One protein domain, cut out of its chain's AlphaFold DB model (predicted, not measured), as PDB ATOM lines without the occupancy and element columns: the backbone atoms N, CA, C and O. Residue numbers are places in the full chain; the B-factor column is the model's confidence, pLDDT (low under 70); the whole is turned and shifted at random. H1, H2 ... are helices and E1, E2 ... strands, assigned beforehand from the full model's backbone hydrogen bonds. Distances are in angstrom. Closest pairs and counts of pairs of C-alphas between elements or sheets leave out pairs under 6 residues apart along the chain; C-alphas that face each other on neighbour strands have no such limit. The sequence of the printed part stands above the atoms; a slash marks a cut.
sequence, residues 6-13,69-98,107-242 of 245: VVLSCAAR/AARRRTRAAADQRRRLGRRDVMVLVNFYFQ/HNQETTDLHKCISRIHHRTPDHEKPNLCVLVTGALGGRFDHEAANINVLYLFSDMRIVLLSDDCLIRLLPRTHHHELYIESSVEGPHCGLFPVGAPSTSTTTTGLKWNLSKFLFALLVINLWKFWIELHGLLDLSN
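This is residues 6 to 13, 69 to 98 and 107 to 242 of the 245 residues of the protein "Hypothetical protein" of Miscanthus lutarioriparius (UniProt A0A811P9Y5). A strongly twisted sheet of six strands is the middle of three layers, with H1 over one face and H2 and H3 over the other, and H4 sticks out from this body as a free arm that adds to its length. A long stretch with no named element, residues 198 to 226, lies beyond the edge strand E6 and leads to the arm. The printed part has 174 residues, with four named helices and six named strands in the order E1 H1 E2 H2 E3 H3 E4 E5 E6 H4, a mixed class of helices and strands. The sheet is mixed, in the order E2 E3 E4 E5 E1 E6. The whole is only just compact, close to loose, with a radius of gyration of the C-alphas of 18.7 A and spans of 71 by 35 by 32 A.

E1 is residues 6 to 12, 19.1 A, from C-alpha 6 at (149.236, 75.720, 152.533). H1 is residues 69 to 83, 21.1 A, and E2 residues 89 to 92. H2 is residues 113 to 122, 14.1 A, E3 residues 134 to 138, and H3 residues 145 to 157, 18.5 A. E4 is residues 162 to 166, E5 residues 170 to 176, 19.4 A, and E6 residues 190 to 197, 18.0 A, which bends by 73 degrees at residue 193. H4 is residues 227 to 240, 21.0 A, to C-alpha 240 at (160.693, 70.068, 188.753).

E1 is antiparallel to E6, with N 9 and O 195 at 2.9 A, and to E5, with N 8 and O 173 at 2.9 A. E4 and E5 are a hairpin, with N 165 and O 172 at 2.8 A. E3 is parallel to E4, with N 137 and O 164 at 2.8 A, and to E2, with N 92 and O 136 at 2.8 A. E3, H3 and E4 form a strand-helix-strand unit, two parallel neighbour strands with a helix between, and its crossover is right-handed. H3 is on the sheet at a height of 9.2 A, over E5, and the closest C-alphas, of Leu 155 and Leu 174, are 5.9 A apart. H1 is on the sheet at a height of 9.2 A, over E3; C-alphas 73 and 138 are their closest, 6.6 A. H2 is on the sheet, and residues 151 to 154 of H3 alone touch it, closest at the C-alphas of His 115 and Val 154, 6.0 A. Every O i to N i+4 pair is within hydrogen-bond range in H1 and H2, but 7 of 9 in H3 and 8 of 10 in H4.

Residues 224 to 242 stand free; the body without them spans 52 by 37 by 35 A. Residues 14 to 68 and 99 to 106 are not printed, with C-alpha gaps of 18.0 A and 22.3 A. The links H2 to E3, E5 to E6 and E6 to H4 are long. Mean pLDDT of the printed part is 70.8, and residues 69 to 98 and 217 to 242 are among those under 70.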
ATOM      1  N   VAL A   6     148.224  76.578 151.892       85.75
ATOM      2  CA  VAL A   6     149.236  75.720 152.533       85.75
ATOM      3  C   VAL A   6     149.617  74.557 151.625       85.75
ATOM      4  O   VAL A   6     148.777  74.041 150.888       85.75
ATOM      5  N   VAL A   7     150.868  74.110 151.693       87.38
ATOM      6  CA  VAL A   7     151.282  72.849 151.074       87.38
ATOM      7  C   VAL A   7     151.028  71.710 152.056       87.38
ATOM      8  O   VAL A   7     151.403  71.795 153.225       87.38
ATOM      9  N   LEU A   8     150.405  70.643 151.568       86.25
ATOM     10  CA  LEU A   8     150.319  69.352 152.235       86.25
ATOM     11  C   LEU A   8     151.439  68.452 151.714       86.25
ATOM     12  O   LEU A   8     151.577  68.287 150.501       86.25
ATOM     13  N   SER A   9     152.185  67.840 152.630       86.50
ATOM     14  CA  SER A   9     153.046  66.688 152.355       86.50
ATOM     15  C   SER A   9     152.533  65.480 153.133       86.50
ATOM     16  O   SER A   9     152.369  65.564 154.349       86.50
ATOM     17  N   CYS A  10     152.293  64.368 152.444       81.00
ATOM     18  CA  CYS A  10     152.018  63.058 153.030       81.00
ATOM     19  C   CYS A  10     153.207  62.134 152.756       81.00
ATOM     20  O   CYS A  10     153.741  62.116 151.646       81.00
ATOM     21  N   ALA A  11     153.600  61.322 153.735       71.81
ATOM     22  CA  ALA A  11     154.506  60.207 153.491       71.81
ATOM     23  C   ALA A  11     153.809  59.159 152.611       71.81
ATOM     24  O   ALA A  11     152.629  58.861 152.803       71.81
ATOM     25  N   ALA A  12     154.540  58.555 151.681       68.81
ATOM     26  CA  ALA A  12     154.090  57.346 151.008       68.81
ATOM     27  C   ALA A  12     154.161  56.158 151.983       68.81
ATOM     28  O   ALA A  12     155.004  56.103 152.884       68.81
ATOM     29  N   ARG A  13     153.276  55.174 151.815       59.41
ATOM     30  CA  ARG A  13     153.349  53.923 152.568       59.41
ATOM     31  C   ARG A  13     154.466  53.065 151.994       59.41
ATOM     32  O   ARG A  13     154.259  52.319 151.037       59.41
ATOM     33  N   ALA A  69     164.132  52.298 136.973       40.38
ATOM     34  CA  ALA A  69     163.568  53.383 137.777       40.38
ATOM     35  C   ALA A  69     162.418  54.106 137.048       40.38
ATOM     36  O   ALA A  69     161.400  54.419 137.669       40.38
ATOM     37  N   ALA A  70     162.533  54.319 135.735       39.03
ATOM     38  CA  ALA A  70     161.454  54.859 134.911       39.03
ATOM     39  C   ALA A  70     160.236  53.918 134.912       39.03
ATOM     40  O   ALA A  70     159.148  54.345 135.291       39.03
ATOM     41  N   ARG A  71     160.431  52.619 134.632       46.34
ATOM     42  CA  ARG A  71     159.385  51.578 134.676       46.34
ATOM     43  C   ARG A  71     158.671  51.525 136.038       46.34
ATOM     44  O   ARG A  71     157.455  51.340 136.078       46.34
ATOM     45  N   ARG A  72     159.377  51.735 137.159       50.09
ATOM     46  CA  ARG A  72     158.766  51.840 138.505       50.09
ATOM     47  C   ARG A  72     157.895  53.080 138.668       50.09
ATOM     48  O   ARG A  72     156.760  52.945 139.114       50.09
ATOM     49  N   ARG A  73     158.378  54.253 138.245       50.62
ATOM     50  CA  ARG A  73     157.611  55.514 138.273       50.62
ATOM     51  C   ARG A  73     156.351  55.420 137.409       50.62
ATOM     52  O   ARG A  73     155.280  55.820 137.856       50.62
ATOM     53  N   THR A  74     156.443  54.804 136.227       44.81
ATOM     54  CA  THR A  74     155.284  54.528 135.360       44.81
ATOM     55  C   THR A  74     154.275  53.601 136.034       44.81
ATOM     56  O   THR A  74     153.080  53.874 135.981       44.81
ATOM     57  N   ARG A  75     154.726  52.528 136.701       52.19
ATOM     58  CA  ARG A  75     153.838  51.604 137.431       52.19
ATOM     59  C   ARG A  75     153.164  52.267 138.631       52.19
ATOM     60  O   ARG A  75     151.954  52.139 138.763       52.19
ATOM     61  N   ALA A  76     153.906  53.016 139.448       49.38
ATOM     62  CA  ALA A  76     153.345  53.768 140.571       49.38
ATOM     63  C   ALA A  76     152.268  54.761 140.098       49.38
ATOM     64  O   ALA A  76     151.175  54.810 140.657       49.38
ATOM     65  N   ALA A  77     152.529  55.483 139.005       49.50
ATOM     66  CA  ALA A  77     151.554  56.393 138.415       49.50
ATOM     67  C   ALA A  77     150.345  55.678 137.776       49.50
ATOM     68  O   ALA A  77     149.221  56.166 137.887       49.50
ATOM     69  N   ALA A  78     150.542  54.519 137.138       51.12
ATOM     70  CA  ALA A  78     149.459  53.720 136.558       51.12
ATOM     71  C   ALA A  78     148.555  53.096 137.635       51.12
ATOM     72  O   ALA A  78     147.334  53.062 137.472       51.12
ATOM     73  N   ASP A  79     149.128  52.650 138.751       54.16
ATOM     74  CA  ASP A  79     148.369  52.151 139.898       54.16
ATOM     75  C   ASP A  79     147.636  53.285 140.619       54.16
ATOM     76  O   ASP A  79     146.460  53.124 140.943       54.16
ATOM     77  N   GLN A  80     148.255  54.461 140.770       49.19
ATOM     78  CA  GLN A  80     147.580  55.648 141.301       49.19
ATOM     79  C   GLN A  80     146.423  56.098 140.389       49.19
ATOM     80  O   GLN A  80     145.340  56.404 140.883       49.19
ATOM     81  N   ARG A  81     146.595  56.065 139.056       48.56
ATOM     82  CA  ARG A  81     145.522  56.341 138.079       48.56
ATOM     83  C   ARG A  81     144.373  55.337 138.192       48.56
ATOM     84  O   ARG A  81     143.219  55.751 138.190       48.56
ATOM     85  N   ARG A  82     144.672  54.038 138.324       51.62
ATOM     86  CA  ARG A  82     143.652  52.988 138.512       51.62
ATOM     87  C   ARG A  82     142.900  53.131 139.838       51.62
ATOM     88  O   ARG A  82     141.688  52.956 139.850       51.62
ATOM     89  N   ARG A  83     143.585  53.484 140.932       45.97
ATOM     90  CA  ARG A  83     142.977  53.624 142.272       45.97
ATOM     91  C   ARG A  83     142.185  54.918 142.457       45.97
ATOM     92  O   ARG A  83     141.174  54.903 143.143       45.97
ATOM     93  N   LEU A  84     142.584  56.018 141.813       43.44
ATOM     94  CA  LEU A  84     141.857  57.293 141.882       43.44
ATOM     95  C   LEU A  84     140.514  57.296 141.126       43.44
ATOM     96  O   LEU A  84     139.801  58.295 141.204       43.44
ATOM     97  N   GLY A  85     140.190  56.254 140.347       38.34
ATOM     98  CA  GLY A  85     138.924  56.115 139.603       38.34
ATOM     99  C   GLY A  85     138.658  57.179 138.523       38.34
ATOM    100  O   GLY A  85     137.648  57.120 137.824       38.34
ATOM    101  N   ARG A  86     139.551  58.163 138.369       46.97
ATOM    102  CA  ARG A  86     139.395  59.324 137.487       46.97
ATOM    103  C   ARG A  86     140.044  59.067 136.133       46.97
ATOM    104  O   ARG A  86     141.237  58.772 136.043       46.97
ATOM    105  N   ARG A  87     139.260  59.245 135.068       40.84
ATOM    106  CA  ARG A  87     139.734  59.144 133.678       40.84
ATOM    107  C   ARG A  87     140.725  60.269 133.327       40.84
ATOM    108  O   ARG A  87     141.653  60.028 132.550       40.84
ATOM    109  N   ASP A  88     140.616  61.401 134.023       47.16
ATOM    110  CA  ASP A  88     141.235  62.704 133.713       47.16
ATOM    111  C   ASP A  88     142.561  62.962 134.467       47.16
ATOM    112  O   ASP A  88     142.904  64.096 134.814       47.16
ATOM    113  N   VAL A  89     143.312  61.900 134.777       46.78
ATOM    114  CA  VAL A  89     144.649  62.007 135.390       46.78
ATOM    115  C   VAL A  89     145.716  62.023 134.296       46.78
ATOM    116  O   VAL A  89     145.979  60.997 133.663       46.78
ATOM    117  N   MET A  90     146.362  63.173 134.109       48.16
ATOM    118  CA  MET A  90     147.534  63.331 133.248       48.16
ATOM    119  C   MET A  90     148.799  63.079 134.068       48.16
ATOM    120  O   MET A  90     149.073  63.786 135.038       48.16
ATOM    121  N   VAL A  91     149.593  62.081 133.683       53.22
ATOM    122  CA  VAL A  91     150.861  61.786 134.359       53.22
ATOM    123  C   VAL A  91     152.003  62.439 133.592       53.22
ATOM    124  O   VAL A  91     152.323  62.030 132.479       53.22
ATOM    125  N   LEU A  92     152.659  63.417 134.214       54.16
ATOM    126  CA  LEU A  92     153.917  63.962 133.729       54.16
ATOM    127  C   LEU A  92     155.072  63.107 134.273       54.16
ATOM    128  O   LEU A  92     155.547  63.284 135.399       54.16
ATOM    129  N   VAL A  93     155.518  62.160 133.448       49.47
ATOM    130  CA  VAL A  93     156.799  61.466 133.622       49.47
ATOM    131  C   VAL A  93     157.805  62.086 132.661       49.47
ATOM    132  O   VAL A  93     157.475  62.344 131.504       49.47
ATOM    133  N   ASN A  94     159.033  62.314 133.124       41.62
ATOM    134  CA  ASN A  94     160.125  62.799 132.283       41.62
ATOM    135  C   ASN A  94     160.594  61.690 131.316       41.62
ATOM    136  O   ASN A  94     161.558  60.980 131.604       41.62
ATOM    137  N   PHE A  95     159.876  61.512 130.204       40.62
ATOM    138  CA  PHE A  95     160.183  60.553 129.142       40.62
ATOM    139  C   PHE A  95     160.505  61.264 127.829       40.62
ATOM    140  O   PHE A  95     159.658  61.943 127.252       40.62
ATOM    141  N   TYR A  96     161.699  60.996 127.306       34.56
ATOM    142  CA  TYR A  96     162.026  61.201 125.900       34.56
ATOM    143  C   TYR A  96     161.752  59.891 125.151       34.56
ATOM    144  O   TYR A  96     162.640  59.054 125.026       34.56
ATOM    145  N   PHE A  97     160.511  59.687 124.698       35.22
ATOM    146  CA  PHE A  97     160.156  58.569 123.814       35.22
ATOM    147  C   PHE A  97     160.042  59.042 122.361       35.22
ATOM    148  O   PHE A  97     159.508  60.124 122.094       35.22
ATOM    149  N   GLN A  98     160.525  58.220 121.427       34.09
ATOM    150  CA  GLN A  98     160.403  58.454 119.985       34.09
ATOM    151  C   GLN A  98     158.931  58.697 119.594       34.09
ATOM    152  O   GLN A  98     158.024  58.084 120.150       34.09
ATOM    153  N   HIS A 107     166.162  77.813 125.336       73.38
ATOM    154  CA  HIS A 107     166.492  79.244 125.332       73.38
ATOM    155  C   HIS A 107     165.894  80.038 126.513       73.38
ATOM    156  O   HIS A 107     166.406  81.099 126.857       73.38
ATOM    157  N   ASN A 108     164.817  79.557 127.147       80.00
ATOM    158  CA  ASN A 108     164.229  80.201 128.322       80.00
ATOM    159  C   ASN A 108     164.904  79.672 129.598       80.00
ATOM    160  O   ASN A 108     164.636  78.543 130.020       80.00
ATOM    161  N   GLN A 109     165.758  80.504 130.198       81.31
ATOM    162  CA  GLN A 109     166.466  80.218 131.454       81.31
ATOM    163  C   GLN A 109     165.750  80.776 132.703       81.31
ATOM    164  O   GLN A 109     166.063  80.377 133.819       81.31
ATOM    165  N   GLU A 110     164.728  81.617 132.520       82.12
ATOM    166  CA  GLU A 110     163.927  82.223 133.600       82.12
ATOM    167  C   GLU A 110     162.951  81.240 134.275       82.12
ATOM    168  O   GLU A 110     162.341  81.543 135.301       82.12
ATOM    169  N   THR A 111     162.732  80.064 133.678       82.38
ATOM    170  CA  THR A 111     161.738  79.085 134.138       82.38
ATOM    171  C   THR A 111     162.284  77.661 134.117       82.38
ATOM    172  O   THR A 111     163.034  77.278 133.221       82.38
ATOM    173  N   THR A 112     161.874  76.840 135.088       85.12
ATOM    174  CA  THR A 112     162.228  75.412 135.119       85.12
ATOM    175  C   THR A 112     161.457  74.618 134.070       85.12
ATOM    176  O   THR A 112     160.364  75.003 133.647       85.12
ATOM    177  N   ASP A 113     161.969  73.450 133.687       82.88
ATOM    178  CA  ASP A 113     161.283  72.607 132.704       82.88
ATOM    179  C   ASP A 113     159.932  72.091 133.217       82.88
ATOM    180  O   ASP A 113     158.979  72.004 132.442       82.88
ATOM    181  N   LEU A 114     159.777  71.882 134.535       84.00
ATOM    182  CA  LEU A 114     158.460  71.609 135.116       84.00
ATOM    183  C   LEU A 114     157.497  72.785 134.898       84.00
ATOM    184  O   LEU A 114     156.368  72.561 134.461       84.00
ATOM    185  N   HIS A 115     157.929  74.029 135.138       86.88
ATOM    186  CA  HIS A 115     157.104  75.206 134.858       86.88
ATOM    187  C   HIS A 115     156.697  75.254 133.375       86.88
ATOM    188  O   HIS A 115     155.521  75.450 133.067       86.88
ATOM    189  N   LYS A 116     157.637  75.026 132.447       82.69
ATOM    190  CA  LYS A 116     157.373  75.013 130.995       82.69
ATOM    191  C   LYS A 116     156.356  73.931 130.609       82.69
ATOM    192  O   LYS A 116     155.454  74.207 129.813       82.69
ATOM    193  N   CYS A 117     156.467  72.734 131.187       82.88
ATOM    194  CA  CYS A 117     155.543  71.619 130.974       82.88
ATOM    195  C   CYS A 117     154.140  71.910 131.519       82.88
ATOM    196  O   CYS A 117     153.168  71.798 130.773       82.88
ATOM    197  N   ILE A 118     154.021  72.337 132.781       85.25
ATOM    198  CA  ILE A 118     152.724  72.678 133.389       85.25
ATOM    199  C   ILE A 118     152.068  73.846 132.648       85.25
ATOM    200  O   ILE A 118     150.899  73.745 132.288       85.25
ATOM    201  N   SER A 119     152.825  74.895 132.313       88.19
ATOM    202  CA  SER A 119     152.350  76.005 131.479       88.19
ATOM    203  C   SER A 119     151.786  75.505 130.143       88.19
ATOM    204  O   SER A 119     150.705  75.921 129.730       88.19
ATOM    205  N   ARG A 120     152.462  74.559 129.476       83.50
ATOM    206  CA  ARG A 120     151.992  73.988 128.204       83.50
ATOM    207  C   ARG A 120     150.727  73.139 128.347       83.50
ATOM    208  O   ARG A 120     149.948  73.111 127.396       83.50
ATOM    209  N   ILE A 121     150.529  72.468 129.482       82.38
ATOM    210  CA  ILE A 121     149.281  71.758 129.799       82.38
ATOM    211  C   ILE A 121     148.169  72.785 130.061       82.38
ATOM    212  O   ILE A 121     147.168  72.769 129.354       82.38
ATOM    213  N   HIS A 122     148.388  73.741 130.970       85.56
ATOM    214  CA  HIS A 122     147.434  74.800 131.335       85.56
ATOM    215  C   HIS A 122     146.897  75.575 130.124       85.56
ATOM    216  O   HIS A 122     145.691  75.751 129.996       85.56
ATOM    217  N   HIS A 123     147.768  75.968 129.190       85.88
ATOM    218  CA  HIS A 123     147.370  76.680 127.965       85.88
ATOM    219  C   HIS A 123     146.639  75.808 126.929       85.88
ATOM    220  O   HIS A 123     146.090  76.345 125.971       85.88
ATOM    221  N   ARG A 124     146.698  74.475 127.042       80.75
ATOM    222  CA  ARG A 124     146.051  73.541 126.103       80.75
ATOM    223  C   ARG A 124     144.748  72.964 126.634       80.75
ATOM    224  O   ARG A 124     143.894  72.609 125.831       80.75
ATOM    225  N   THR A 125     144.614  72.841 127.949       76.94
ATOM    226  CA  THR A 125     143.378  72.410 128.599       76.94
ATOM    227  C   THR A 125     142.363  73.560 128.564       76.94
ATOM    228  O   THR A 125     142.685  74.640 129.063       76.94
ATOM    229  N   PRO A 126     141.152  73.371 128.011       81.94
ATOM    230  CA  PRO A 126     140.072  74.353 128.095       81.94
ATOM    231  C   PRO A 126     139.724  74.694 129.551       81.94
ATOM    232  O   PRO A 126     139.767  73.821 130.417       81.94
ATOM    233  N   ASP A 127     139.336  75.938 129.841       82.06
ATOM    234  CA  ASP A 127     139.110  76.392 131.227       82.06
ATOM    235  C   ASP A 127     138.064  75.564 131.994       82.06
ATOM    236  O   ASP A 127     138.212  75.349 133.194       82.06
ATOM    237  N   HIS A 128     137.055  75.026 131.302       80.56
ATOM    238  CA  HIS A 128     136.035  74.159 131.898       80.56
ATOM    239  C   HIS A 128     136.546  72.749 132.261       80.56
ATOM    240  O   HIS A 128     135.946  72.079 133.100       80.56
ATOM    241  N   GLU A 129     137.664  72.296 131.684       74.00
ATOM    242  CA  GLU A 129     138.290  71.004 132.003       74.00
ATOM    243  C   GLU A 129     139.355  71.111 133.109       74.00
ATOM    244  O   GLU A 129     139.605  70.133 133.822       74.00
ATOM    245  N   LYS A 130     139.964  72.294 133.304       71.50
ATOM    246  CA  LYS A 130     141.041  72.522 134.294       71.50
ATOM    247  C   LYS A 130     140.697  72.071 135.728       71.50
ATOM    248  O   LYS A 130     141.574  71.471 136.352       71.50
ATOM    249  N   PRO A 131     139.469  72.269 136.259       71.81
ATOM    250  CA  PRO A 131     139.109  71.795 137.599       71.81
ATOM    251  C   PRO A 131     139.037  70.265 137.713       71.81
ATOM    252  O   PRO A 131     139.235  69.708 138.797       71.81
ATOM    253  N   ASN A 132     138.760  69.564 136.611       69.88
ATOM    254  CA  ASN A 132     138.652  68.106 136.588       69.88
ATOM    255  C   ASN A 132     140.029  67.457 136.419       69.88
ATOM    256  O   ASN A 132     140.346  66.510 137.144       69.88
ATOM    257  N   LEU A 133     140.880  68.040 135.572       76.06
ATOM    258  CA  LEU A 133     142.245  67.590 135.317       76.06
ATOM    259  C   LEU A 133     143.081  67.479 136.606       76.06
ATOM    260  O   LEU A 133     143.168  68.399 137.421       76.06
ATOM    261  N   CYS A 134     143.731  66.331 136.791       79.19
ATOM    262  CA  CYS A 134     144.739  66.119 137.829       79.19
ATOM    263  C   CYS A 134     146.092  65.853 137.166       79.19
ATOM    264  O   CYS A 134     146.205  64.904 136.389       79.19
ATOM    265  N   VAL A 135     147.112  66.659 137.470       81.06
ATOM    266  CA  VAL A 135     148.470  66.464 136.945       81.06
ATOM    267  C   VAL A 135     149.347  65.815 138.009       81.06
ATOM    268  O   VAL A 135     149.653  66.427 139.033       81.06
ATOM    269  N   LEU A 136     149.769  64.579 137.752       79.94
ATOM    270  CA  LEU A 136     150.678  63.829 138.615       79.94
ATOM    271  C   LEU A 136     152.110  63.958 138.085       79.94
ATOM    272  O   LEU A 136     152.413  63.461 137.004       79.94
ATOM    273  N   VAL A 137     152.988  64.615 138.838       82.56
ATOM    274  CA  VAL A 137     154.382  64.875 138.455       82.56
ATOM    275  C   VAL A 137     155.296  63.894 139.178       82.56
ATOM    276  O   VAL A 137     155.450  63.969 140.395       82.56
ATOM    277  N   THR A 138     155.929  62.983 138.441       80.19
ATOM    278  CA  THR A 138     156.849  61.990 139.031       80.19
ATOM    279  C   THR A 138     158.307  62.440 138.949       80.19
ATOM    280  O   THR A 138     158.721  63.020 137.947       80.19
ATOM    281  N   GLY A 139     159.105  62.140 139.979       73.00
ATOM    282  CA  GLY A 139     160.535  62.491 140.003       73.00
ATOM    283  C   GLY A 139     160.818  63.972 140.279       73.00
ATOM    284  O   GLY A 139     161.910  64.448 139.992       73.00
ATOM    285  N   ALA A 140     159.841  64.694 140.836       77.44
ATOM    286  CA  ALA A 140     159.973  66.098 141.231       77.44
ATOM    287  C   ALA A 140     160.697  66.312 142.577       77.44
ATOM    288  O   ALA A 140     160.947  67.460 142.941       77.44
ATOM    289  N   LEU A 141     160.974  65.233 143.319       80.88
ATOM    290  CA  LEU A 141     161.485  65.217 144.695       80.88
ATOM    291  C   LEU A 141     162.496  64.064 144.858       80.88
ATOM    292  O   LEU A 141     162.416  63.075 144.122       80.88
ATOM    293  N   GLY A 142     163.411  64.174 145.823       76.12
ATOM    294  CA  GLY A 142     164.496  63.220 146.083       76.12
ATOM    295  C   GLY A 142     165.814  63.560 145.371       76.12
ATOM    296  O   GLY A 142     166.542  62.652 144.969       76.12
ATOM    297  N   GLY A 143     166.112  64.846 145.159       78.25
ATOM    298  CA  GLY A 143     167.252  65.312 144.370       78.25
ATOM    299  C   GLY A 143     167.839  66.646 144.844       78.25
ATOM    300  O   GLY A 143     168.136  66.838 146.020       78.25
ATOM    301  N   ARG A 144     168.083  67.561 143.898       80.69
ATOM    302  CA  ARG A 144     168.604  68.908 144.177       80.69
ATOM    303  C   ARG A 144     167.539  69.756 144.873       80.69
ATOM    304  O   ARG A 144     166.505  70.036 144.275       80.69
ATOM    305  N   PHE A 145     167.813  70.200 146.101       86.94
ATOM    306  CA  PHE A 145     166.865  70.968 146.918       86.94
ATOM    307  C   PHE A 145     166.320  72.220 146.212       86.94
ATOM    308  O   PHE A 145     165.136  72.522 146.315       86.94
ATOM    309  N   ASP A 146     167.153  72.925 145.447       86.50
ATOM    310  CA  ASP A 146     166.744  74.104 144.683       86.50
ATOM    311  C   ASP A 146     165.731  73.763 143.572       86.50
ATOM    312  O   ASP A 146     164.767  74.503 143.366       86.50
ATOM    313  N   HIS A 147     165.864  72.596 142.929       85.25
ATOM    314  CA  HIS A 147     164.863  72.093 141.986       85.25
ATOM    315  C   HIS A 147     163.560  71.707 142.707       85.25
ATOM    316  O   HIS A 147     162.478  71.987 142.196       85.25
ATOM    317  N   GLU A 148     163.631  71.102 143.897       89.44
ATOM    318  CA  GLU A 148     162.442  70.755 144.692       89.44
ATOM    319  C   GLU A 148     161.679  71.999 145.155       89.44
ATOM    320  O   GLU A 148     160.460  72.077 144.996       89.44
ATOM    321  N   ALA A 149     162.393  73.013 145.650       90.38
ATOM    322  CA  ALA A 149     161.824  74.304 146.017       90.38
ATOM    323  C   ALA A 149     161.166  74.995 144.808       90.38
ATOM    324  O   ALA A 149     160.051  75.514 144.918       90.38
ATOM    325  N   ALA A 150     161.798  74.941 143.630       88.88
ATOM    326  CA  ALA A 150     161.204  75.442 142.394       88.88
ATOM    327  C   ALA A 150     159.962  74.634 141.964       88.88
ATOM    328  O   ALA A 150     158.980  75.219 141.506       88.88
ATOM    329  N   ASN A 151     159.949  73.314 142.168       91.81
ATOM    330  CA  ASN A 151     158.785  72.466 141.899       91.81
ATOM    331  C   ASN A 151     157.622  72.758 142.863       91.81
ATOM    332  O   ASN A 151     156.466  72.763 142.444       91.81
ATOM    333  N   ILE A 152     157.906  73.082 144.129       92.62
ATOM    334  CA  ILE A 152     156.899  73.574 145.081       92.62
ATOM    335  C   ILE A 152     156.367  74.947 144.639       92.62
ATOM    336  O   ILE A 152     155.158  75.168 144.672       92.62
ATOM    337  N   ASN A 153     157.226  75.849 144.150       92.50
ATOM    338  CA  ASN A 153     156.800  77.147 143.609       92.50
ATOM    339  C   ASN A 153     155.845  77.003 142.404       92.50
ATOM    340  O   ASN A 153     154.877  77.754 142.296       92.50
ATOM    341  N   VAL A 154     156.030  75.992 141.542       92.88
ATOM    342  CA  VAL A 154     155.082  75.680 140.450       92.88
ATOM    343  C   VAL A 154     153.661  75.440 140.983       92.88
ATOM    344  O   VAL A 154     152.709  75.934 140.381       92.88
ATOM    345  N   LEU A 155     153.493  74.785 142.140       93.12
ATOM    346  CA  LEU A 155     152.169  74.574 142.748       93.12
ATOM    347  C   LEU A 155     151.464  75.899 143.095       93.12
ATOM    348  O   LEU A 155     150.246  76.003 142.979       93.12
ATOM    349  N   TYR A 156     152.226  76.917 143.506       91.38
ATOM    350  CA  TYR A 156     151.715  78.251 143.836       91.38
ATOM    351  C   TYR A 156     151.421  79.116 142.611       91.38
ATOM    352  O   TYR A 156     150.527  79.966 142.671       91.38
ATOM    353  N   LEU A 157     152.163  78.922 141.517       91.69
ATOM    354  CA  LEU A 157     151.954  79.631 140.254       91.69
ATOM    355  C   LEU A 157     150.680  79.156 139.543       91.69
ATOM    356  O   LEU A 157     149.909  79.995 139.087       91.69
ATOM    357  N   PHE A 158     150.430  77.843 139.535       90.88
ATOM    358  CA  PHE A 158     149.273  77.198 138.897       90.88
ATOM    359  C   PHE A 158     148.270  76.678 139.942       90.88
ATOM    360  O   PHE A 158     147.842  75.525 139.905       90.88
ATOM    361  N   SER A 159     147.928  77.522 140.923       90.12
ATOM    362  CA  SER A 159     147.075  77.161 142.070       90.12
ATOM    363  C   SER A 159     145.609  76.865 141.716       90.12
ATOM    364  O   SER A 159     144.848  76.416 142.568       90.12
ATOM    365  N   ASP A 160     145.208  77.161 140.481       86.81
ATOM    366  CA  ASP A 160     143.928  76.824 139.855       86.81
ATOM    367  C   ASP A 160     143.894  75.390 139.286       86.81
ATOM    368  O   ASP A 160     142.816  74.839 139.067       86.81
ATOM    369  N   MET A 161     145.056  74.753 139.100       84.88
ATOM    370  CA  MET A 161     145.175  73.356 138.679       84.88
ATOM    371  C   MET A 161     145.463  72.411 139.850       84.88
ATOM    372  O   MET A 161     146.233  72.704 140.766       84.88
ATOM    373  N   ARG A 162     144.916  71.192 139.781       84.44
ATOM    374  CA  ARG A 162     145.227  70.124 140.740       84.44
ATOM    375  C   ARG A 162     146.543  69.436 140.364       84.44
ATOM    376  O   ARG A 162     146.539  68.442 139.642       84.44
ATOM    377  N   ILE A 163     147.660  69.958 140.867       88.19
ATOM    378  CA  ILE A 163     148.999  69.384 140.670       88.19
ATOM    379  C   ILE A 163     149.434  68.616 141.924       88.19
ATOM    380  O   ILE A 163     149.288  69.104 143.048       88.19
ATOM    381  N   VAL A 164     149.979  67.416 141.723       85.62
ATOM    382  CA  VAL A 164     150.507  66.540 142.775       85.62
ATOM    383  C   VAL A 164     151.929  66.129 142.405       85.62
ATOM    384  O   VAL A 164     152.138  65.480 141.382       85.62
ATOM    385  N   LEU A 165     152.907  66.488 143.233       88.00
ATOM    386  CA  LEU A 165     154.281  65.999 143.124       88.00
ATOM    387  C   LEU A 165     154.367  64.642 143.829       88.00
ATOM    388  O   LEU A 165     153.944  64.521 144.979       88.00
ATOM    389  N   LEU A 166     154.906  63.632 143.153       81.00
ATOM    390  CA  LEU A 166     155.017  62.268 143.664       81.00
ATOM    391  C   LEU A 166     156.460  61.757 143.580       81.00
ATOM    392  O   LEU A 166     157.134  61.863 142.547       81.00
ATOM    393  N   SER A 167     156.896  61.142 144.673       75.94
ATOM    394  CA  SER A 167     158.116  60.344 144.781       75.94
ATOM    395  C   SER A 167     157.810  58.990 145.427       75.94
ATOM    396  O   SER A 167     156.661  58.705 145.765       75.94
ATOM    397  N   ASP A 168     158.841  58.164 145.605       70.94
ATOM    398  CA  ASP A 168     158.715  56.862 146.265       70.94
ATOM    399  C   ASP A 168     158.416  56.994 147.778       70.94
ATOM    400  O   ASP A 168     157.834  56.080 148.359       70.94
ATOM    401  N   ASP A 169     158.771  58.130 148.401       72.25
ATOM    402  CA  ASP A 169     158.678  58.364 149.853       72.25
ATOM    403  C   ASP A 169     157.628  59.420 150.258       72.25
ATOM    404  O   ASP A 169     157.209  59.452 151.418       72.25
ATOM    405  N   CYS A 170     157.183  60.296 149.347       75.50
ATOM    406  CA  CYS A 170     156.208  61.348 149.664       75.50
ATOM    407  C   CYS A 170     155.347  61.832 148.481       75.50
ATOM    408  O   CYS A 170     155.745  61.789 147.311       75.50
ATOM    409  N   LEU A 171     154.168  62.347 148.838       84.81
ATOM    410  CA  LEU A 171     153.196  63.032 147.991       84.81
ATOM    411  C   LEU A 171     153.062  64.479 148.476       84.81
ATOM    412  O   LEU A 171     152.770  64.703 149.649       84.81
ATOM    413  N   ILE A 172     153.230  65.459 147.585       89.75
ATOM    414  CA  ILE A 172     153.137  66.890 147.913       89.75
ATOM    415  C   ILE A 172     152.123  67.588 147.000       89.75
ATOM    416  O   ILE A 172     152.156  67.419 145.781       89.75
ATOM    417  N   ARG A 173     151.230  68.405 147.571       90.50
ATOM    418  CA  ARG A 173     150.257  69.218 146.816       90.50
ATOM    419  C   ARG A 173     149.902  70.521 147.529       90.50
ATOM    420  O   ARG A 173     149.928  70.589 148.755       90.50
ATOM    421  N   LEU A 174     149.494  71.539 146.772       93.06
ATOM    422  CA  LEU A 174     148.904  72.751 147.346       93.06
ATOM    423  C   LEU A 174     147.443  72.496 147.763       93.06
ATOM    424  O   LEU A 174     146.698  71.777 147.085       93.06
ATOM    425  N   LEU A 175     147.039  73.135 148.860       90.75
ATOM    426  CA  LEU A 175     145.657  73.337 149.288       90.75
ATOM    427  C   LEU A 175     145.341  74.846 149.187       90.75
ATOM    428  O   LEU A 175     145.653  75.605 150.112       90.75
ATOM    429  N   PRO A 176     144.790  75.323 148.050       89.81
ATOM    430  CA  PRO A 176     144.466  76.736 147.856       89.81
ATOM    431  C   PRO A 176     143.489  77.273 148.907       89.81
ATOM    432  O   PRO A 176     142.470  76.649 149.190       89.81
ATOM    433  N   ARG A 177     143.741  78.477 149.429       87.25
ATOM    434  CA  ARG A 177     142.902  79.136 150.456       87.25
ATOM    435  C   ARG A 177     141.469  79.481 150.017       87.25
ATOM    436  O   ARG A 177     140.730  80.077 150.791       87.25
ATOM    437  N   THR A 178     141.140  79.265 148.746       85.25
ATOM    438  CA  THR A 178     139.901  79.725 148.111       85.25
ATOM    439  C   THR A 178     138.686  78.886 148.495       85.25
ATOM    440  O   THR A 178     137.572  79.389 148.417       85.25
ATOM    441  N   HIS A 179     138.890  77.643 148.945       85.19
ATOM    442  CA  HIS A 179     137.822  76.693 149.259       85.19
ATOM    443  C   HIS A 179     138.201  75.799 150.452       85.19
ATOM    444  O   HIS A 179     139.370  75.730 150.843       85.19
ATOM    445  N   HIS A 180     137.217  75.092 151.012       86.62
ATOM    446  CA  HIS A 180     137.453  74.003 151.963       86.62
ATOM    447  C   HIS A 180     138.028  72.766 151.244       86.62
ATOM    448  O   HIS A 180     137.753  72.555 150.062       86.62
ATOM    449  N   HIS A 181     138.823  71.951 151.947       86.75
ATOM    450  CA  HIS A 181     139.460  70.750 151.390       86.75
ATOM    451  C   HIS A 181     139.075  69.517 152.194       86.75
ATOM    452  O   HIS A 181     139.572  69.318 153.299       86.75
ATOM    453  N   GLU A 182     138.262  68.657 151.593       85.12
ATOM    454  CA  GLU A 182     138.056  67.295 152.073       85.12
ATOM    455  C   GLU A 182     139.111  66.378 151.445       85.12
ATOM    456  O   GLU A 182     139.307  66.352 150.225       85.12
ATOM    457  N   LEU A 183     139.839  65.654 152.295       83.19
ATOM    458  CA  LEU A 183     140.957  64.803 151.902       83.19
ATOM    459  C   LEU A 183     140.673  63.372 152.347       83.19
ATOM    460  O   LEU A 183     140.689  63.067 153.538       83.19
ATOM    461  N   TYR A 184     140.427  62.493 151.379       78.69
ATOM    462  CA  TYR A 184     140.309  61.063 151.630       78.69
ATOM    463  C   TYR A 184     141.705  60.435 151.632       78.69
ATOM    464  O   TYR A 184     142.361  60.410 150.592       78.69
ATOM    465  N   ILE A 185     142.157  59.967 152.799       74.06
ATOM    466  CA  ILE A 185     143.472  59.338 152.968       74.06
ATOM    467  C   ILE A 185     143.366  57.876 152.541       74.06
ATOM    468  O   ILE A 185     142.776  57.053 153.247       74.06
ATOM    469  N   GLU A 186     143.972  57.529 151.408       70.00
ATOM    470  CA  GLU A 186     143.983  56.148 150.934       70.00
ATOM    471  C   GLU A 186     145.081  55.376 151.669       70.00
ATOM    472  O   GLU A 186     146.236  55.299 151.245       70.00
ATOM    473  N   SER A 187     144.723  54.810 152.823       67.50
ATOM    474  CA  SER A 187     145.685  54.166 153.718       67.50
ATOM    475  C   SER A 187     146.428  52.973 153.095       67.50
ATOM    476  O   SER A 187     147.444  52.563 153.643       67.50
ATOM    477  N   SER A 188     146.014  52.422 151.947       64.31
ATOM    478  CA  SER A 188     146.823  51.427 151.224       64.31
ATOM    479  C   SER A 188     148.058  52.011 150.517       64.31
ATOM    480  O   SER A 188     148.980  51.250 150.212       64.31
ATOM    481  N   VAL A 189     148.106  53.329 150.272       62.00
ATOM    482  CA  VAL A 189     149.231  54.031 149.614       62.00
ATOM    483  C   VAL A 189     149.832  55.161 150.449       62.00
ATOM    484  O   VAL A 189     150.998  55.492 150.248       62.00
ATOM    485  N   GLU A 190     149.093  55.725 151.405       66.81
ATOM    486  CA  GLU A 190     149.573  56.781 152.300       66.81
ATOM    487  C   GLU A 190     150.106  56.220 153.632       66.81
ATOM    488  O   GLU A 190     149.554  55.304 154.264       66.81
ATOM    489  N   GLY A 191     151.255  56.758 154.039       70.62
ATOM    490  CA  GLY A 191     151.888  56.498 155.322       70.62
ATOM    491  C   GLY A 191     151.201  57.268 156.459       70.62
ATOM    492  O   GLY A 191     150.422  58.186 156.218       70.62
ATOM    493  N   PRO A 192     151.498  56.937 157.728       77.19
ATOM    494  CA  PRO A 192     150.837  57.539 158.892       77.19
ATOM    495  C   PRO A 192     151.280  58.985 159.195       77.19
ATOM    496  O   PRO A 192     150.859  59.559 160.198       77.19
ATOM    497  N   HIS A 193     152.168  59.562 158.384       83.75
ATOM    498  CA  HIS A 193     152.755  60.878 158.610       83.75
ATOM    499  C   HIS A 193     152.331  61.847 157.511       83.75
ATOM    500  O   HIS A 193     152.493  61.563 156.327       83.75
ATOM    501  N   CYS A 194     151.855  63.018 157.916       86.44
ATOM    502  CA  CYS A 194     151.642  64.158 157.040       86.44
ATOM    503  C   CYS A 194     152.035  65.455 157.759       86.44
ATOM    504  O   CYS A 194     152.206  65.475 158.981       86.44
ATOM    505  N   GLY A 195     152.188  66.533 156.997       86.69
ATOM    506  CA  GLY A 195     152.484  67.866 157.503       86.69
ATOM    507  C   GLY A 195     151.911  68.950 156.598       86.69
ATOM    508  O   GLY A 195     151.851  68.791 155.377       86.69
ATOM    509  N   LEU A 196     151.507  70.061 157.212       87.25
ATOM    510  CA  LEU A 196     151.070  71.277 156.532       87.25
ATOM    511  C   LEU A 196     152.141  72.353 156.709       87.25
ATOM    512  O   LEU A 196     152.561  72.618 157.834       87.25
ATOM    513  N   PHE A 197     152.570  72.987 155.618       86.00
ATOM    514  CA  PHE A 197     153.570  74.052 155.660       86.00
ATOM    515  C   PHE A 197     153.207  75.216 154.711       86.00
ATOM    516  O   PHE A 197     152.915  74.994 153.533       86.00
ATOM    517  N   PRO A 198     153.182  76.471 155.199       85.50
ATOM    518  CA  PRO A 198     152.799  77.638 154.409       85.50
ATOM    519  C   PRO A 198     154.038  78.288 153.779       85.50
ATOM    520  O   PRO A 198     154.784  79.008 154.440       85.50
ATOM    521  N   VAL A 199     154.282  78.036 152.493       83.56
ATOM    522  CA  VAL A 199     155.445  78.593 151.783       83.56
ATOM    523  C   VAL A 199     155.150  80.016 151.297       83.56
ATOM    524  O   VAL A 199     154.055  80.318 150.825       83.56
ATOM    525  N   GLY A 200     156.137  80.909 151.405       76.62
ATOM    526  CA  GLY A 200     156.117  82.264 150.831       76.62
ATOM    527  C   GLY A 200     155.285  83.316 151.581       76.62
ATOM    528  O   GLY A 200     155.572  84.505 151.457       76.62
ATOM    529  N   ALA A 201     154.290  82.917 152.378       80.69
ATOM    530  CA  ALA A 201     153.536  83.812 153.261       80.69
ATOM    531  C   ALA A 201     152.910  83.039 154.440       80.69
ATOM    532  O   ALA A 201     152.488  81.899 154.239       80.69
ATOM    533  N   PRO A 202     152.782  83.641 155.641       81.56
ATOM    534  CA  PRO A 202     152.041  83.046 156.752       81.56
ATOM    535  C   PRO A 202     150.592  82.699 156.396       81.56
ATOM    536  O   PRO A 202     149.913  83.469 155.715       81.56
ATOM    537  N   SER A 203     150.097  81.578 156.921       81.25
ATOM    538  CA  SER A 203     148.671  81.260 156.898       81.25
ATOM    539  C   SER A 203     147.974  81.978 158.047       81.25
ATOM    540  O   SER A 203     148.252  81.700 159.212       81.25
ATOM    541  N   THR A 204     147.073  82.908 157.724       78.69
ATOM    542  CA  THR A 204     146.384  83.765 158.706       78.69
ATOM    543  C   THR A 204     145.338  83.036 159.543       78.69
ATOM    544  O   THR A 204     145.041  83.460 160.654       78.69
ATOM    545  N   SER A 205     144.766  81.957 159.013       81.88
ATOM    546  CA  SER A 205     143.827  81.093 159.720       81.88
ATOM    547  C   SER A 205     143.832  79.719 159.063       81.88
ATOM    548  O   SER A 205     143.665  79.589 157.849       81.88
ATOM    549  N   THR A 206     144.049  78.673 159.852       84.44
ATOM    550  CA  THR A 206     143.902  77.283 159.412       84.44
ATOM    551  C   THR A 206     143.186  76.493 160.491       84.44
ATOM    552  O   THR A 206     143.536  76.571 161.670       84.44
ATOM    553  N   THR A 207     142.187  75.729 160.060       87.06
ATOM    554  CA  THR A 207     141.459  74.773 160.889       87.06
ATOM    555  C   THR A 207     141.536  73.414 160.215       87.06
ATOM    556  O   THR A 207     141.347  73.330 159.001       87.06
ATOM    557  N   THR A 208     141.817  72.362 160.979       89.12
ATOM    558  CA  THR A 208     141.852  70.983 160.476       89.12
ATOM    559  C   THR A 208     141.068  70.048 161.388       89.12
ATOM    560  O   THR A 208     140.862  70.328 162.567       89.12
ATOM    561  N   THR A 209     140.628  68.928 160.826       87.31
ATOM    562  CA  THR A 209     139.999  67.813 161.538       87.31
ATOM    563  C   THR A 209     140.622  66.504 161.047       87.31
ATOM    564  O   THR A 209     141.235  66.459 159.980       87.31
ATOM    565  N   GLY A 210     140.523  65.436 161.842       86.56
ATOM    566  CA  GLY A 210     141.057  64.112 161.489       86.56
ATOM    567  C   GLY A 210     142.582  63.942 161.607       86.56
ATOM    568  O   GLY A 210     143.062  62.812 161.546       86.56
ATOM    569  N   LEU A 211     143.356  65.008 161.841       85.75
ATOM    570  CA  LEU A 211     144.783  64.894 162.157       85.75
ATOM    571  C   LEU A 211     144.983  64.524 163.634       85.75
ATOM    572  O   LEU A 211     144.191  64.905 164.497       85.75
ATOM    573  N   LYS A 212     146.101  63.855 163.952       86.31
ATOM    574  CA  LYS A 212     146.528  63.627 165.349       86.31
ATOM    575  C   LYS A 212     146.754  64.945 166.105       86.31
ATOM    576  O   LYS A 212     146.497  65.022 167.302       86.31
ATOM    577  N   TRP A 213     147.217  65.972 165.395       87.12
ATOM    578  CA  TRP A 213     147.382  67.333 165.893       87.12
ATOM    579  C   TRP A 213     146.560  68.266 165.003       87.12
ATOM    580  O   TRP A 213     147.004  68.666 163.927       87.12
ATOM    581  N   ASN A 214     145.323  68.544 165.418       84.94
ATOM    582  CA  ASN A 214     144.437  69.452 164.694       84.94
ATOM    583  C   ASN A 214     144.779  70.916 164.995       84.94
ATOM    584  O   ASN A 214     145.168  71.262 166.110       84.94
ATOM    585  N   LEU A 215     144.614  71.773 163.990       84.25
ATOM    586  CA  LEU A 215     144.783  73.217 164.101       84.25
ATOM    587  C   LEU A 215     143.420  73.872 164.342       84.25
ATOM    588  O   LEU A 215     142.438  73.498 163.704       84.25
ATOM    589  N   SER A 216     143.382  74.883 165.210       81.19
ATOM    590  CA  SER A 216     142.178  75.651 165.542       81.19
ATOM    591  C   SER A 216     142.457  77.149 165.426       81.19
ATOM    592  O   SER A 216     142.883  77.773 166.392       81.19
ATOM    593  N   LYS A 217     142.220  77.734 164.241       67.94
ATOM    594  CA  LYS A 217     142.377  79.181 163.964       67.94
ATOM    595  C   LYS A 217     143.755  79.765 164.335       67.94
ATOM    596  O   LYS A 217     143.852  80.918 164.746       67.94
ATOM    597  N   PHE A 218     144.832  78.999 164.162       65.75
ATOM    598  CA  PHE A 218     146.183  79.510 164.402       65.75
ATOM    599  C   PHE A 218     146.724  80.285 163.195       65.75
ATOM    600  O   PHE A 218     146.619  79.822 162.056       65.75
ATOM    601  N   LEU A 219     147.375  81.421 163.471       58.97
ATOM    602  CA  LEU A 219     148.372  82.004 162.577       58.97
ATOM    603  C   LEU A 219     149.578  81.059 162.579       58.97
ATOM    604  O   LEU A 219     150.381  81.078 163.511       58.97
ATOM    605  N   PHE A 220     149.706  80.230 161.547       67.94
ATOM    606  CA  PHE A 220     150.902  79.421 161.349       67.94
ATOM    607  C   PHE A 220     151.694  80.012 160.189       67.94
ATOM    608  O   PHE A 220     151.240  80.038 159.045       67.94
ATOM    609  N   ALA A 221     152.883  80.523 160.489       58.34
ATOM    610  CA  ALA A 221     153.887  80.839 159.486       58.34
ATOM    611  C   ALA A 221     154.865  79.671 159.367       58.34
ATOM    612  O   ALA A 221     155.020  78.897 160.310       58.34
ATOM    613  N   LEU A 222     155.640  79.634 158.280       52.41
ATOM    614  CA  LEU A 222     156.909  78.901 158.240       52.41
ATOM    615  C   LEU A 222     157.967  79.705 159.015       52.41
ATOM    616  O   LEU A 222     159.038  80.053 158.528       52.41
ATOM    617  N   LEU A 223     157.598  80.050 160.245       35.38
ATOM    618  CA  LEU A 223     158.510  80.459 161.278       35.38
ATOM    619  C   LEU A 223     159.359  79.232 161.578       35.38
ATOM    620  O   LEU A 223     158.844  78.199 162.006       35.38
ATOM    621  N   VAL A 224     160.674  79.387 161.457       36.75
ATOM    622  CA  VAL A 224     161.628  78.564 162.203       36.75
ATOM    623  C   VAL A 224     161.538  78.983 163.682       36.75
ATOM    624  O   VAL A 224     162.509  79.417 164.296       36.75
ATOM    625  N   ILE A 225     160.336  78.888 164.274       34.41
ATOM    626  CA  ILE A 225     160.186  78.807 165.723       34.41
ATOM    627  C   ILE A 225     160.761  77.451 166.075       34.41
ATOM    628  O   ILE A 225     160.122  76.412 165.931       34.41
ATOM    629  N   ASN A 226     162.025  77.513 166.473       35.34
ATOM    630  CA  ASN A 226     162.714  76.590 167.348       35.34
ATOM    631  C   ASN A 226     161.793  75.510 167.942       35.34
ATOM    632  O   ASN A 226     161.266  75.680 169.042       35.34
ATOM    633  N   LEU A 227     161.726  74.348 167.281       40.12
ATOM    634  CA  LEU A 227     161.327  73.093 167.934       40.12
ATOM    635  C   LEU A 227     162.182  72.843 169.194       40.12
ATOM    636  O   LEU A 227     161.737  72.194 170.132       40.12
ATOM    637  N   TRP A 228     163.369  73.456 169.250       38.03
ATOM    638  CA  TRP A 228     164.230  73.539 170.423       38.03
ATOM    639  C   TRP A 228     163.585  74.241 171.635       38.03
ATOM    640  O   TRP A 228     163.755  73.759 172.748       38.03
ATOM    641  N   LYS A 229     162.784  75.309 171.459       38.53
ATOM    642  CA  LYS A 229     162.089  75.967 172.588       38.53
ATOM    643  C   LYS A 229     161.005  75.069 173.185       38.53
ATOM    644  O   LYS A 229     160.969  74.888 174.395       38.53
ATOM    645  N   PHE A 230     160.182  74.456 172.332       40.53
ATOM    646  CA  PHE A 230     159.114  73.559 172.782       40.53
ATOM    647  C   PHE A 230     159.671  72.274 173.424       40.53
ATOM    648  O   PHE A 230     159.071  71.728 174.345       40.53
ATOM    649  N   TRP A 231     160.843  71.807 172.977       44.31
ATOM    650  CA  TRP A 231     161.546  70.675 173.587       44.31
ATOM    651  C   TRP A 231     162.168  71.019 174.953       44.31
ATOM    652  O   TRP A 231     162.077  70.215 175.878       44.31
ATOM    653  N   ILE A 232     162.731  72.225 175.113       52.56
ATOM    654  CA  ILE A 232     163.273  72.703 176.399       52.56
ATOM    655  C   ILE A 232     162.158  72.891 177.439       52.56
ATOM    656  O   ILE A 232     162.312  72.433 178.568       52.56
ATOM    657  N   GLU A 233     161.024  73.501 177.080       44.62
ATOM    658  CA  GLU A 233     159.910  73.709 178.022       44.62
ATOM    659  C   GLU A 233     159.279  72.384 178.489       44.62
ATOM    660  O   GLU A 233     158.964  72.240 179.672       44.62
ATOM    661  N   LEU A 234     159.176  71.375 177.610       48.00
ATOM    662  CA  LEU A 234     158.641  70.060 177.987       48.00
ATOM    663  C   LEU A 234     159.564  69.285 178.946       48.00
ATOM    664  O   LEU A 234     159.075  68.561 179.812       48.00
ATOM    665  N   HIS A 235     160.887  69.428 178.810       54.62
ATOM    666  CA  HIS A 235     161.852  68.789 179.711       54.62
ATOM    667  C   HIS A 235     162.071  69.575 181.014       54.62
ATOM    668  O   HIS A 235     162.203  68.956 182.069       54.62
ATOM    669  N   GLY A 236     162.019  70.911 180.984       46.59
ATOM    670  CA  GLY A 236     162.129  71.749 182.186       46.59
ATOM    671  C   GLY A 236     160.987  71.545 183.192       46.59
ATOM    672  O   GLY A 236     161.200  71.666 184.396       46.59
ATOM    673  N   LEU A 237     159.792  71.173 182.719       44.22
ATOM    674  CA  LEU A 237     158.652  70.827 183.579       44.22
ATOM    675  C   LEU A 237     158.743  69.420 184.195       44.22
ATOM    676  O   LEU A 237     158.176  69.193 185.263       44.22
ATOM    677  N   LEU A 238     159.465  68.484 183.570       42.81
ATOM    678  CA  LEU A 238     159.651  67.130 184.110       42.81
ATOM    679  C   LEU A 238     160.692  67.084 185.242       42.81
ATOM    680  O   LEU A 238     160.537  66.298 186.174       42.81
ATOM    681  N   ASP A 239     161.701  67.957 185.209       43.41
ATOM    682  CA  ASP A 239     162.769  68.000 186.223       43.41
ATOM    683  C   ASP A 239     162.328  68.643 187.557       43.41
ATOM    684  O   ASP A 239     162.899  68.367 188.614       43.41
ATOM    685  N   LEU A 240     161.273  69.471 187.541       43.75
ATOM    686  CA  LEU A 240     160.693  70.068 188.753       43.75
ATOM    687  C   LEU A 240     159.696  69.147 189.474       43.75
ATOM    688  O   LEU A 240     159.444  69.344 190.659       43.75
ATOM    689  N   SER A 241     159.177  68.109 188.808       43.03
ATOM    690  CA  SER A 241     158.286  67.116 189.434       43.03
ATOM    691  C   SER A 241     159.031  66.031 190.226       43.03
ATOM    692  O   SER A 241     158.382  65.231 190.895       43.03
ATOM    693  N   ASN A 242     160.364  65.974 190.139       46.09
ATOM    694  CA  ASN A 242     161.189  64.894 190.695       46.09
ATOM    695  C   ASN A 242     162.163  65.365 191.797       46.09
ATOM    696  O   ASN A 242     163.124  64.669 192.121       46.09
TER     697      ASN A 242